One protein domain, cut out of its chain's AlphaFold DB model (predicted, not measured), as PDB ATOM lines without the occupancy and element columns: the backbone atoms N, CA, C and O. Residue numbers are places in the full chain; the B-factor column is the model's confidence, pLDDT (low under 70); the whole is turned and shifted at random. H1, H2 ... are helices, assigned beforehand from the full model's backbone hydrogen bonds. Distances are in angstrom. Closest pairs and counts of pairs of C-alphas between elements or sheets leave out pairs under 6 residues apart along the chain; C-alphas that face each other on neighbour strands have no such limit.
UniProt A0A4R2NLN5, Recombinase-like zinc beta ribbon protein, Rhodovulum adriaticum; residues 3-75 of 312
ATOM      1  N   VAL A   3     164.232 214.169 234.361       82.44
ATOM      2  CA  VAL A   3     163.510 213.075 235.017       82.44
ATOM      3  C   VAL A   3     162.152 212.910 234.354       82.44
ATOM      4  O   VAL A   3     161.403 213.878 234.218       82.44
ATOM      5  N   VAL A   4     161.837 211.685 233.943       80.94
ATOM      6  CA  VAL A   4     160.590 211.341 233.258       80.94
ATOM      7  C   VAL A   4     159.868 210.245 234.029       80.94
ATOM      8  O   VAL A   4     160.403 209.163 234.259       80.94
ATOM      9  N   ASP A   5     158.621 210.518 234.406       80.25
ATOM     10  CA  ASP A   5     157.775 209.562 235.124       80.25
ATOM     11  C   ASP A   5     157.270 208.415 234.227       80.25
ATOM     12  O   ASP A   5     157.052 207.302 234.702       80.25
ATOM     13  N   ASP A   6     157.071 208.673 232.932       73.62
ATOM     14  CA  ASP A   6     156.625 207.679 231.953       73.62
ATOM     15  C   ASP A   6     157.101 208.046 230.537       73.62
ATOM     16  O   ASP A   6     156.965 209.202 230.121       73.62
ATOM     17  N   ILE A   7     157.647 207.077 229.795       73.00
ATOM     18  CA  ILE A   7     158.166 207.302 228.434       73.00
ATOM     19  C   ILE A   7     157.025 207.629 227.471       73.00
ATOM     20  O   ILE A   7     157.181 208.492 226.609       73.00
ATOM     21  N   ASP A   8     155.857 207.023 227.678       64.12
ATOM     22  CA  ASP A   8     154.701 207.166 226.789       64.12
ATOM     23  C   ASP A   8     154.133 208.598 226.812       64.12
ATOM     24  O   ASP A   8     153.459 209.050 225.883       64.12
ATOM     25  N   ARG A   9     154.426 209.357 227.878       66.31
ATOM     26  CA  ARG A   9     154.105 210.791 227.992       66.31
ATOM     27  C   ARG A   9     155.216 211.698 227.476       66.31
ATOM     28  O   ARG A   9     154.952 212.862 227.177       66.31
ATOM     29  N   PHE A  10     156.440 211.185 227.414       68.50
ATOM     30  CA  PHE A  10     157.638 211.913 227.011       68.50
ATOM     31  C   PHE A  10     157.808 211.950 225.493       68.50
ATOM     32  O   PHE A  10     158.213 212.976 224.953       68.50
ATOM     33  N   ALA A  11     157.427 210.882 224.792       66.75
ATOM     34  CA  ALA A  11     157.451 210.839 223.339       66.75
ATOM     35  C   ALA A  11     156.224 210.112 222.789       66.75
ATOM     36  O   ALA A  11     155.925 208.988 223.173       66.75
ATOM     37  N   ARG A  12     155.510 210.783 221.875       65.94
ATOM     38  CA  ARG A  12     154.325 210.224 221.204       65.94
ATOM     39  C   ARG A  12     154.673 209.255 220.082       65.94
ATOM     40  O   ARG A  12     153.777 208.553 219.628       65.94
ATOM     41  N   ASP A  13     155.927 209.276 219.635       74.00
ATOM     42  CA  ASP A  13     156.457 208.313 218.689       74.00
ATOM     43  C   ASP A  13     157.968 208.046 218.901       74.00
ATOM     44  O   ASP A  13     158.675 208.834 219.545       74.00
ATOM     45  N   VAL A  14     158.482 206.934 218.361       78.94
ATOM     46  CA  VAL A  14     159.896 206.520 218.463       78.94
ATOM     47  C   VAL A  14     160.856 207.536 217.844       78.94
ATOM     48  O   VAL A  14     161.982 207.686 218.336       78.94
ATOM     49  N   SER A  15     160.455 208.239 216.780       81.12
ATOM     50  CA  SER A  15     161.288 209.282 216.165       81.12
ATOM     51  C   SER A  15     161.507 210.448 217.125       81.12
ATOM     52  O   SER A  15     162.650 210.790 217.419       81.12
ATOM     53  N   VAL A  16     160.431 210.969 217.712       83.06
ATOM     54  CA  VAL A  16     160.444 212.030 218.720       83.06
ATOM     55  C   VAL A  16     161.229 211.587 219.948       83.06
ATOM     56  O   VAL A  16     162.027 212.363 220.467       83.06
ATOM     57  N   PHE A  17     161.079 210.335 220.389       83.31
ATOM     58  CA  PHE A  17     161.880 209.794 221.490       83.31
ATOM     59  C   PHE A  17     163.379 209.836 221.178       83.31
ATOM     60  O   PHE A  17     164.187 210.272 221.999       83.31
ATOM     61  N   THR A  18     163.752 209.386 219.979       82.69
ATOM     62  CA  THR A  18     165.150 209.317 219.544       82.69
ATOM     63  C   THR A  18     165.758 210.711 219.405       82.69
ATOM     64  O   THR A  18     166.891 210.930 219.837       82.69
ATOM     65  N   ASP A  19     165.005 211.663 218.859       86.12
ATOM     66  CA  ASP A  19     165.452 213.042 218.675       86.12
ATOM     67  C   ASP A  19     165.569 213.789 220.007       86.12
ATOM     68  O   ASP A  19     166.590 214.430 220.262       86.12
ATOM     69  N   LEU A  20     164.584 213.651 220.901       86.00
ATOM     70  CA  LEU A  20     164.638 214.236 222.243       86.00
ATOM     71  C   LEU A  20     165.811 213.678 223.049       86.00
ATOM     72  O   LEU A  20     166.512 214.435 223.719       86.00
ATOM     73  N   ARG A  21     166.070 212.370 222.956       83.50
ATOM     74  CA  ARG A  21     167.220 211.751 223.623       83.50
ATOM     75  C   ARG A  21     168.537 212.335 223.117       83.50
ATOM     76  O   ARG A  21     169.356 212.741 223.937       83.50
ATOM     77  N   LYS A  22     168.713 212.457 221.796       85.50
ATOM     78  CA  LYS A  22     169.902 213.099 221.207       85.50
ATOM     79  C   LYS A  22     170.069 214.544 221.675       85.50
ATOM     80  O   LYS A  22     171.180 214.950 221.994       85.50
ATOM     81  N   GLN A  23     168.984 215.317 221.740       88.00
ATOM     82  CA  GLN A  23     169.024 216.703 222.213       88.00
ATOM     83  C   GLN A  23     169.445 216.794 223.688       88.00
ATOM     84  O   GLN A  23     170.313 217.598 224.030       88.00
ATOM     85  N   ILE A  24     168.892 215.936 224.548       86.62
ATOM     86  CA  ILE A  24     169.235 215.868 225.976       86.62
ATOM     87  C   ILE A  24     170.710 215.499 226.165       86.62
ATOM     88  O   ILE A  24     171.411 216.159 226.933       86.62
ATOM     89  N   GLU A  25     171.191 214.499 225.424       85.06
ATOM     90  CA  GLU A  25     172.595 214.077 225.449       85.06
ATOM     91  C   GLU A  25     173.524 215.188 224.925       85.06
ATOM     92  O   GLU A  25     174.549 215.469 225.544       85.06
ATOM     93  N   SER A  26     173.141 215.891 223.852       87.56
ATOM     94  CA  SER A  26     173.927 217.003 223.292       87.56
ATOM     95  C   SER A  26     174.043 218.206 224.235       87.56
ATOM     96  O   SER A  26     175.034 218.930 224.195       87.56
ATOM     97  N   ALA A  27     173.061 218.392 225.120       89.25
ATOM     98  CA  ALA A  27     173.084 219.399 226.177       89.25
ATOM     99  C   ALA A  27     173.861 218.945 227.432       89.25
ATOM    100  O   ALA A  27     173.877 219.658 228.435       89.25
ATOM    101  N   GLY A  28     174.468 217.751 227.418       86.06
ATOM    102  CA  GLY A  28     175.193 217.184 228.559       86.06
ATOM    103  C   GLY A  28     174.293 216.670 229.690       86.06
ATOM    104  O   GLY A  28     174.776 216.375 230.784       86.06
ATOM    105  N   ALA A  29     172.981 216.563 229.464       85.62
ATOM    106  CA  ALA A  29     172.036 216.043 230.441       85.62
ATOM    107  C   ALA A  29     171.824 214.528 230.265       85.62
ATOM    108  O   ALA A  29     171.982 213.970 229.185       85.62
ATOM    109  N   ARG A  30     171.443 213.849 231.353       82.19
ATOM    110  CA  ARG A  30     171.038 212.435 231.349       82.19
ATOM    111  C   ARG A  30     169.536 212.317 231.562       82.19
ATOM    112  O   ARG A  30     168.972 213.117 232.314       82.19
ATOM    113  N   LEU A  31     168.929 211.342 230.892       83.81
ATOM    114  CA  LEU A  31     167.537 210.949 231.081       83.81
ATOM    115  C   LEU A  31     167.470 209.899 232.193       83.81
ATOM    116  O   LEU A  31     168.184 208.906 232.124       83.81
ATOM    117  N   GLU A  32     166.610 210.104 233.185       83.62
ATOM    118  CA  GLU A  32     166.371 209.145 234.267       83.62
ATOM    119  C   GLU A  32     164.871 208.962 234.502       83.62
ATOM    120  O   GLU A  32     164.072 209.867 234.247       83.62
ATOM    121  N   SER A  33     164.479 207.788 234.994       82.25
ATOM    122  CA  SER A  33     163.104 207.518 235.403       82.25
ATOM    123  C   SER A  33     163.060 206.810 236.753       82.25
ATOM    124  O   SER A  33     163.828 205.876 236.967       82.25
ATOM    125  N   PRO A  34     162.119 207.170 237.646       82.00
ATOM    126  CA  PRO A  34     161.890 206.428 238.883       82.00
ATOM    127  C   PRO A  34     161.328 205.013 238.661       82.00
ATOM    128  O   PRO A  34     161.360 204.193 239.572       82.00
ATOM    129  N   LYS A  35     160.750 204.738 237.482       80.38
ATOM    130  CA  LYS A  35     159.988 203.504 237.210       80.38
ATOM    131  C   LYS A  35     160.756 202.455 236.414       80.38
ATOM    132  O   LYS A  35     160.286 201.325 236.297       80.38
ATOM    133  N   PHE A  36     161.874 202.822 235.799       76.88
ATOM    134  CA  PHE A  36     162.666 201.910 234.984       76.88
ATOM    135  C   PHE A  36     164.088 202.417 234.806       76.88
ATOM    136  O   PHE A  36     164.346 203.620 234.806       76.88
ATOM    137  N   GLU A  37     165.000 201.479 234.599       77.69
ATOM    138  CA  GLU A  37     166.405 201.789 234.386       77.69
ATOM    139  C   GLU A  37     166.625 202.395 232.996       77.69
ATOM    140  O   GLU A  37     166.177 201.864 231.976       77.69
ATOM    141  N   VAL A  38     167.331 203.528 232.957       79.06
ATOM    142  CA  VAL A  38     167.726 204.204 231.716       79.06
ATOM    143  C   VAL A  38     169.212 203.961 231.479       79.06
ATOM    144  O   VAL A  38     170.060 204.803 231.767       79.06
ATOM    145  N   GLY A  39     169.535 202.770 230.974       77.12
ATOM    146  CA  GLY A  39     170.902 202.420 230.593       77.12
ATOM    147  C   GLY A  39     171.356 203.074 229.280       77.12
ATOM    148  O   GLY A  39     170.553 203.442 228.408       77.12
ATOM    149  N   GLN A  40     172.674 203.223 229.134       72.31
ATOM    150  CA  GLN A  40     173.320 203.741 227.916       72.31
ATOM    151  C   GLN A  40     173.789 202.633 226.963       72.31
ATOM    152  O   GLN A  40     174.203 202.920 225.843       72.31
ATOM    153  N   ASP A  41     173.707 201.372 227.381       83.75
ATOM    154  CA  ASP A  41     174.055 200.217 226.565       83.75
ATOM    155  C   ASP A  41     172.990 199.917 225.490       83.75
ATOM    156  O   ASP A  41     171.846 200.392 225.529       83.75
ATOM    157  N   ALA A  42     173.378 199.110 224.501       80.69
ATOM    158  CA  ALA A  42     172.520 198.767 223.371       80.69
ATOM    159  C   ALA A  42     171.233 198.036 223.798       80.69
ATOM    160  O   ALA A  42     170.177 198.285 223.211       80.69
ATOM    161  N   HIS A  43     171.299 197.181 224.824       83.62
ATOM    162  CA  HIS A  43     170.148 196.422 225.310       83.62
ATOM    163  C   HIS A  43     169.138 197.343 226.005       83.62
ATOM    164  O   HIS A  43     167.960 197.343 225.646       83.62
ATOM    165  N   SER A  44     169.592 198.210 226.910       82.88
ATOM    166  CA  SER A  44     168.733 199.218 227.547       82.88
ATOM    167  C   SER A  44     168.094 200.157 226.522       82.88
ATOM    168  O   SER A  44     166.900 200.444 226.589       82.88
ATOM    169  N   SER A  45     168.853 200.594 225.511       81.56
ATOM    170  CA  SER A  45     168.318 201.407 224.410       81.56
ATOM    171  C   SER A  45     167.222 200.682 223.617       81.56
ATOM    172  O   SER A  45     166.197 201.288 223.292       81.56
ATOM    173  N   PHE A  46     167.395 199.384 223.344       85.31
ATOM    174  CA  PHE A  46     166.382 198.552 222.692       85.31
ATOM    175  C   PHE A  46     165.110 198.421 223.540       85.31
ATOM    176  O   PHE A  46     164.022 198.681 223.030       85.31
ATOM    177  N   VAL A  47     165.236 198.095 224.830       86.88
ATOM    178  CA  VAL A  47     164.092 197.944 225.748       86.88
ATOM    179  C   VAL A  47     163.287 199.242 225.857       86.88
ATOM    180  O   VAL A  47     162.058 199.213 225.808       86.88
ATOM    181  N   LEU A  48     163.962 200.394 225.936       83.06
ATOM    182  CA  LEU A  48     163.301 201.703 225.973       83.06
ATOM    183  C   LEU A  48     162.518 201.981 224.684       83.06
ATOM    184  O   LEU A  48     161.362 202.391 224.751       83.06
ATOM    185  N   LYS A  49     163.110 201.721 223.510       84.19
ATOM    186  CA  LYS A  49     162.422 201.884 222.219       84.19
ATOM    187  C   LYS A  49     161.249 200.918 222.068       84.19
ATOM    188  O   LYS A  49     160.200 201.322 221.579       84.19
ATOM    189  N   LEU A  50     161.405 199.669 222.508       86.94
ATOM    190  CA  LEU A  50     160.324 198.687 222.512       86.94
ATOM    191  C   LEU A  50     159.158 199.158 223.385       86.94
ATOM    192  O   LEU A  50     158.010 199.038 222.972       86.94
ATOM    193  N   ARG A  51     159.435 199.750 224.552       83.69
ATOM    194  CA  ARG A  51     158.393 200.329 225.405       83.69
ATOM    195  C   ARG A  51     157.638 201.463 224.705       83.69
ATOM    196  O   ARG A  51     156.415 201.428 224.717       83.69
ATOM    197  N   VAL A  52     158.337 202.384 224.029       84.25
ATOM    198  CA  VAL A  52     157.689 203.440 223.219       84.25
ATOM    199  C   VAL A  52     156.772 202.830 222.154       84.25
ATOM    200  O   VAL A  52     155.624 203.243 222.023       84.25
ATOM    201  N   LEU A  53     157.248 201.809 221.429       86.38
ATOM    202  CA  LEU A  53     156.456 201.116 220.405       86.38
ATOM    203  C   LEU A  53     155.205 200.442 220.982       86.38
ATOM    204  O   LEU A  53     154.144 200.467 220.360       86.38
ATOM    205  N   LEU A  54     155.315 199.836 222.166       86.94
ATOM    206  CA  LEU A  54     154.168 199.252 222.859       86.94
ATOM    207  C   LEU A  54     153.159 200.336 223.266       86.94
ATOM    208  O   LEU A  54     151.965 200.159 223.028       86.94
ATOM    209  N   GLY A  55     153.625 201.474 223.787       84.25
ATOM    210  CA  GLY A  55     152.776 202.622 224.112       84.25
ATOM    211  C   GLY A  55     152.045 203.186 222.884       84.25
ATOM    212  O   GLY A  55     150.835 203.431 222.928       84.25
ATOM    213  N   GLU A  56     152.740 203.315 221.750       84.88
ATOM    214  CA  GLU A  56     152.136 203.691 220.463       84.88
ATOM    215  C   GLU A  56     151.042 202.707 220.030       84.88
ATOM    216  O   GLU A  56     149.938 203.121 219.658       84.88
ATOM    217  N   LEU A  57     151.325 201.402 220.106       88.31
ATOM    218  CA  LEU A  57     150.378 200.348 219.750       88.31
ATOM    219  C   LEU A  57     149.132 200.391 220.644       88.31
ATOM    220  O   LEU A  57     148.006 200.293 220.150       88.31
ATOM    221  N   GLU A  58     149.297 200.559 221.954       87.69
ATOM    222  CA  GLU A  58     148.178 200.683 222.889       87.69
ATOM    223  C   GLU A  58     147.329 201.927 222.615       87.69
ATOM    224  O   GLU A  58     146.093 201.852 222.616       87.69
ATOM    225  N   ALA A  59     147.964 203.064 222.323       84.88
ATOM    226  CA  ALA A  59     147.273 204.287 221.934       84.88
ATOM    227  C   ALA A  59     146.485 204.104 220.623       84.88
ATOM    228  O   ALA A  59     145.319 204.514 220.541       84.88
ATOM    229  N   GLY A  60     147.084 203.437 219.629       89.75
ATOM    230  CA  GLY A  60     146.439 203.055 218.372       89.75
ATOM    231  C   GLY A  60     145.217 202.164 218.600       89.75
ATOM    232  O   GLY A  60     144.101 202.527 218.220       89.75
ATOM    233  N   ASN A  61     145.389 201.072 219.345       92.38
ATOM    234  CA  ASN A  61     144.312 200.155 219.716       92.38
ATOM    235  C   ASN A  61     143.175 200.870 220.464       92.38
ATOM    236  O   ASN A  61     141.994 200.629 220.212       92.38
ATOM    237  N   ASN A  62     143.497 201.782 221.384       89.31
ATOM    238  CA  ASN A  62     142.492 202.564 222.102       89.31
ATOM    239  C   ASN A  62     141.705 203.490 221.168       89.31
ATOM    240  O   ASN A  62     140.484 203.612 221.314       89.31
ATOM    241  N   ARG A  63     142.371 204.104 220.184       89.00
ATOM    242  CA  ARG A  63     141.722 204.920 219.153       89.00
ATOM    243  C   ARG A  63     140.778 204.082 218.295       89.00
ATOM    244  O   ARG A  63     139.636 204.500 218.095       89.00
ATOM    245  N   GLU A  64     141.208 202.908 217.846       92.81
ATOM    246  CA  GLU A  64     140.381 201.984 217.064       92.81
ATOM    247  C   GLU A  64     139.157 201.515 217.851       92.81
ATOM    248  O   GLU A  64     138.027 201.645 217.380       92.81
ATOM    249  N   ARG A  65     139.343 201.076 219.103       94.00
ATOM    250  CA  ARG A  65     138.232 200.695 219.991       94.00
ATOM    251  C   ARG A  65     137.260 201.853 220.211       94.00
ATOM    252  O   ARG A  65     136.047 201.646 220.199       94.00
ATOM    253  N   ALA A  66     137.758 203.073 220.419       91.62
ATOM    254  CA  ALA A  66     136.911 204.251 220.600       91.62
ATOM    255  C   ALA A  66     136.097 204.566 219.335       91.62
ATOM    256  O   ALA A  66     134.898 204.833 219.426       91.62
ATOM    257  N   GLN A  67     136.718 204.488 218.155       91.44
ATOM    258  CA  GLN A  67     136.027 204.660 216.877       91.44
ATOM    259  C   GLN A  67     134.988 203.560 216.641       91.44
ATOM    260  O   GLN A  67     133.860 203.883 216.269       91.44
ATOM    261  N   GLY A  68     135.328 202.303 216.941       93.69
ATOM    262  CA  GLY A  68     134.418 201.162 216.884       93.69
ATOM    263  C   GLY A  68     133.189 201.364 217.769       93.69
ATOM    264  O   GLY A  68     132.067 201.289 217.283       93.69
ATOM    265  N   ARG A  69     133.373 201.759 219.038       92.75
ATOM    266  CA  ARG A  69     132.261 202.054 219.966       92.75
ATOM    267  C   ARG A  69     131.333 203.153 219.449       92.75
ATOM    268  O   ARG A  69     130.113 203.037 219.570       92.75
ATOM    269  N   VAL A  70     131.897 204.224 218.886       92.31
ATOM    270  CA  VAL A  70     131.095 205.306 218.298       92.31
ATOM    271  C   VAL A  70     130.336 204.808 217.073       92.31
ATOM    272  O   VAL A  70     129.146 205.086 216.947       92.31
ATOM    273  N   ARG A  71     131.003 204.060 216.190       93.75
ATOM    274  CA  ARG A  71     130.393 203.493 214.987       93.75
ATOM    275  C   ARG A  71     129.228 202.570 215.343       93.75
ATOM    276  O   ARG A  71     128.126 202.830 214.881       93.75
ATOM    277  N   SER A  72     129.421 201.610 216.246       93.44
ATOM    278  CA  SER A  72     128.355 200.697 216.680       93.44
ATOM    279  C   SER A  72     127.153 201.443 217.266       93.44
ATOM    280  O   SER A  72     126.010 201.090 217.000       93.44
ATOM    281  N   ARG A  73     127.376 202.518 218.038       93.38
ATOM    282  CA  ARG A  73     126.278 203.357 218.552       93.38
ATOM    283  C   ARG A  73     125.513 204.074 217.441       93.38
ATOM    284  O   ARG A  73     124.292 204.143 217.530       93.38
ATOM    285  N   LEU A  74     126.207 204.576 216.422       94.38
ATOM    286  CA  LEU A  74     125.575 205.213 215.265       94.38
ATOM    287  C   LEU A  74     124.800 204.203 214.409       94.38
ATOM    288  O   LEU A  74     123.697 204.521 213.983       94.38
ATOM    289  N   GLU A  75     125.332 202.993 214.207       94.00
ATOM    290  CA  GLU A  75     124.649 201.896 213.494       94.00
ATOM    291  C   GLU A  75     123.350 201.486 214.201       94.00
ATOM    292  O   GLU A  75     122.346 201.217 213.554       94.00
TER     293      GLU A  75
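AT A GLANCE: This is residues 3 to 75 of the 312 residues of the protein "Recombinase-like zinc beta ribbon protein" of Rhodovulum adriaticum (UniProt A0A4R2NLN5). One long helix, H3, makes the longest axis: its earlier part belongs to a small compact head with H1, the first residues of H2 and the long link, and its residues 60 to 75 stick out as a bare arm. H2 and H3 form a splayed helical hairpin, a V whose open end is spanned by residues 27 to 41, while little H1 packs on H3. The printed part has 73 residues, with three named helices in the order H1, H2, H3 and no named strand; its class is all helix. The whole is loose, with a radius of gyration of the C-alphas of 15.8 A, and spans 55 by 21 by 20 A.

IN THESE COORDINATES: H1 holds residues 7 to 10, beginning at C-alpha 7 (158.166, 207.302, 228.434). H2, residues 14 to 26, measures 18.2 A from first to last C-alpha. H3, residues 42 to 75, measures 49.0 A and ends at C-alpha 75 (124.649, 201.896, 213.494).

HOW THE PARTS SIT: H1 touches H3 at residues 48 to 56 of H3 alone; the closest C-alphas, of Asp 8 and Gly 55, are 5.6 A apart. H1 and H2 are close but not clearly touching, with the closest C-alphas, of Phe 10 and Phe 17, 7.3 A apart. In the hairpin of H2 and H3, residues 14 to 17 of H2 touch residues 49 to 53 of H3; the closest C-alphas, of Val 14 and Val 52, are 6.1 A apart. Their lines stand at a steep tilt of 38 degrees, only just steep, and they run opposite ways. In H2 and H3 every O i to N i+4 pair is within hydrogen-bond range; H1 is too short for such a pair, and its one O i to N i+3 pair is within range.

THE WHOLE: The two farthest C-alphas, of Gly 28 and Glu 75, are 54.9 A apart. Residues 22 to 28, of which 22 to 26 belong to H2, stand free, as do residues 60 to 75 of H3. The remaining body spans 26 by 21 by 20 A. The link from H1 to H2 is tight, and that from H2 to H3 is long, with 15 residues. The printed part has no cut. Its mean pLDDT is 83.8, and residues 8 to 12 are under 70.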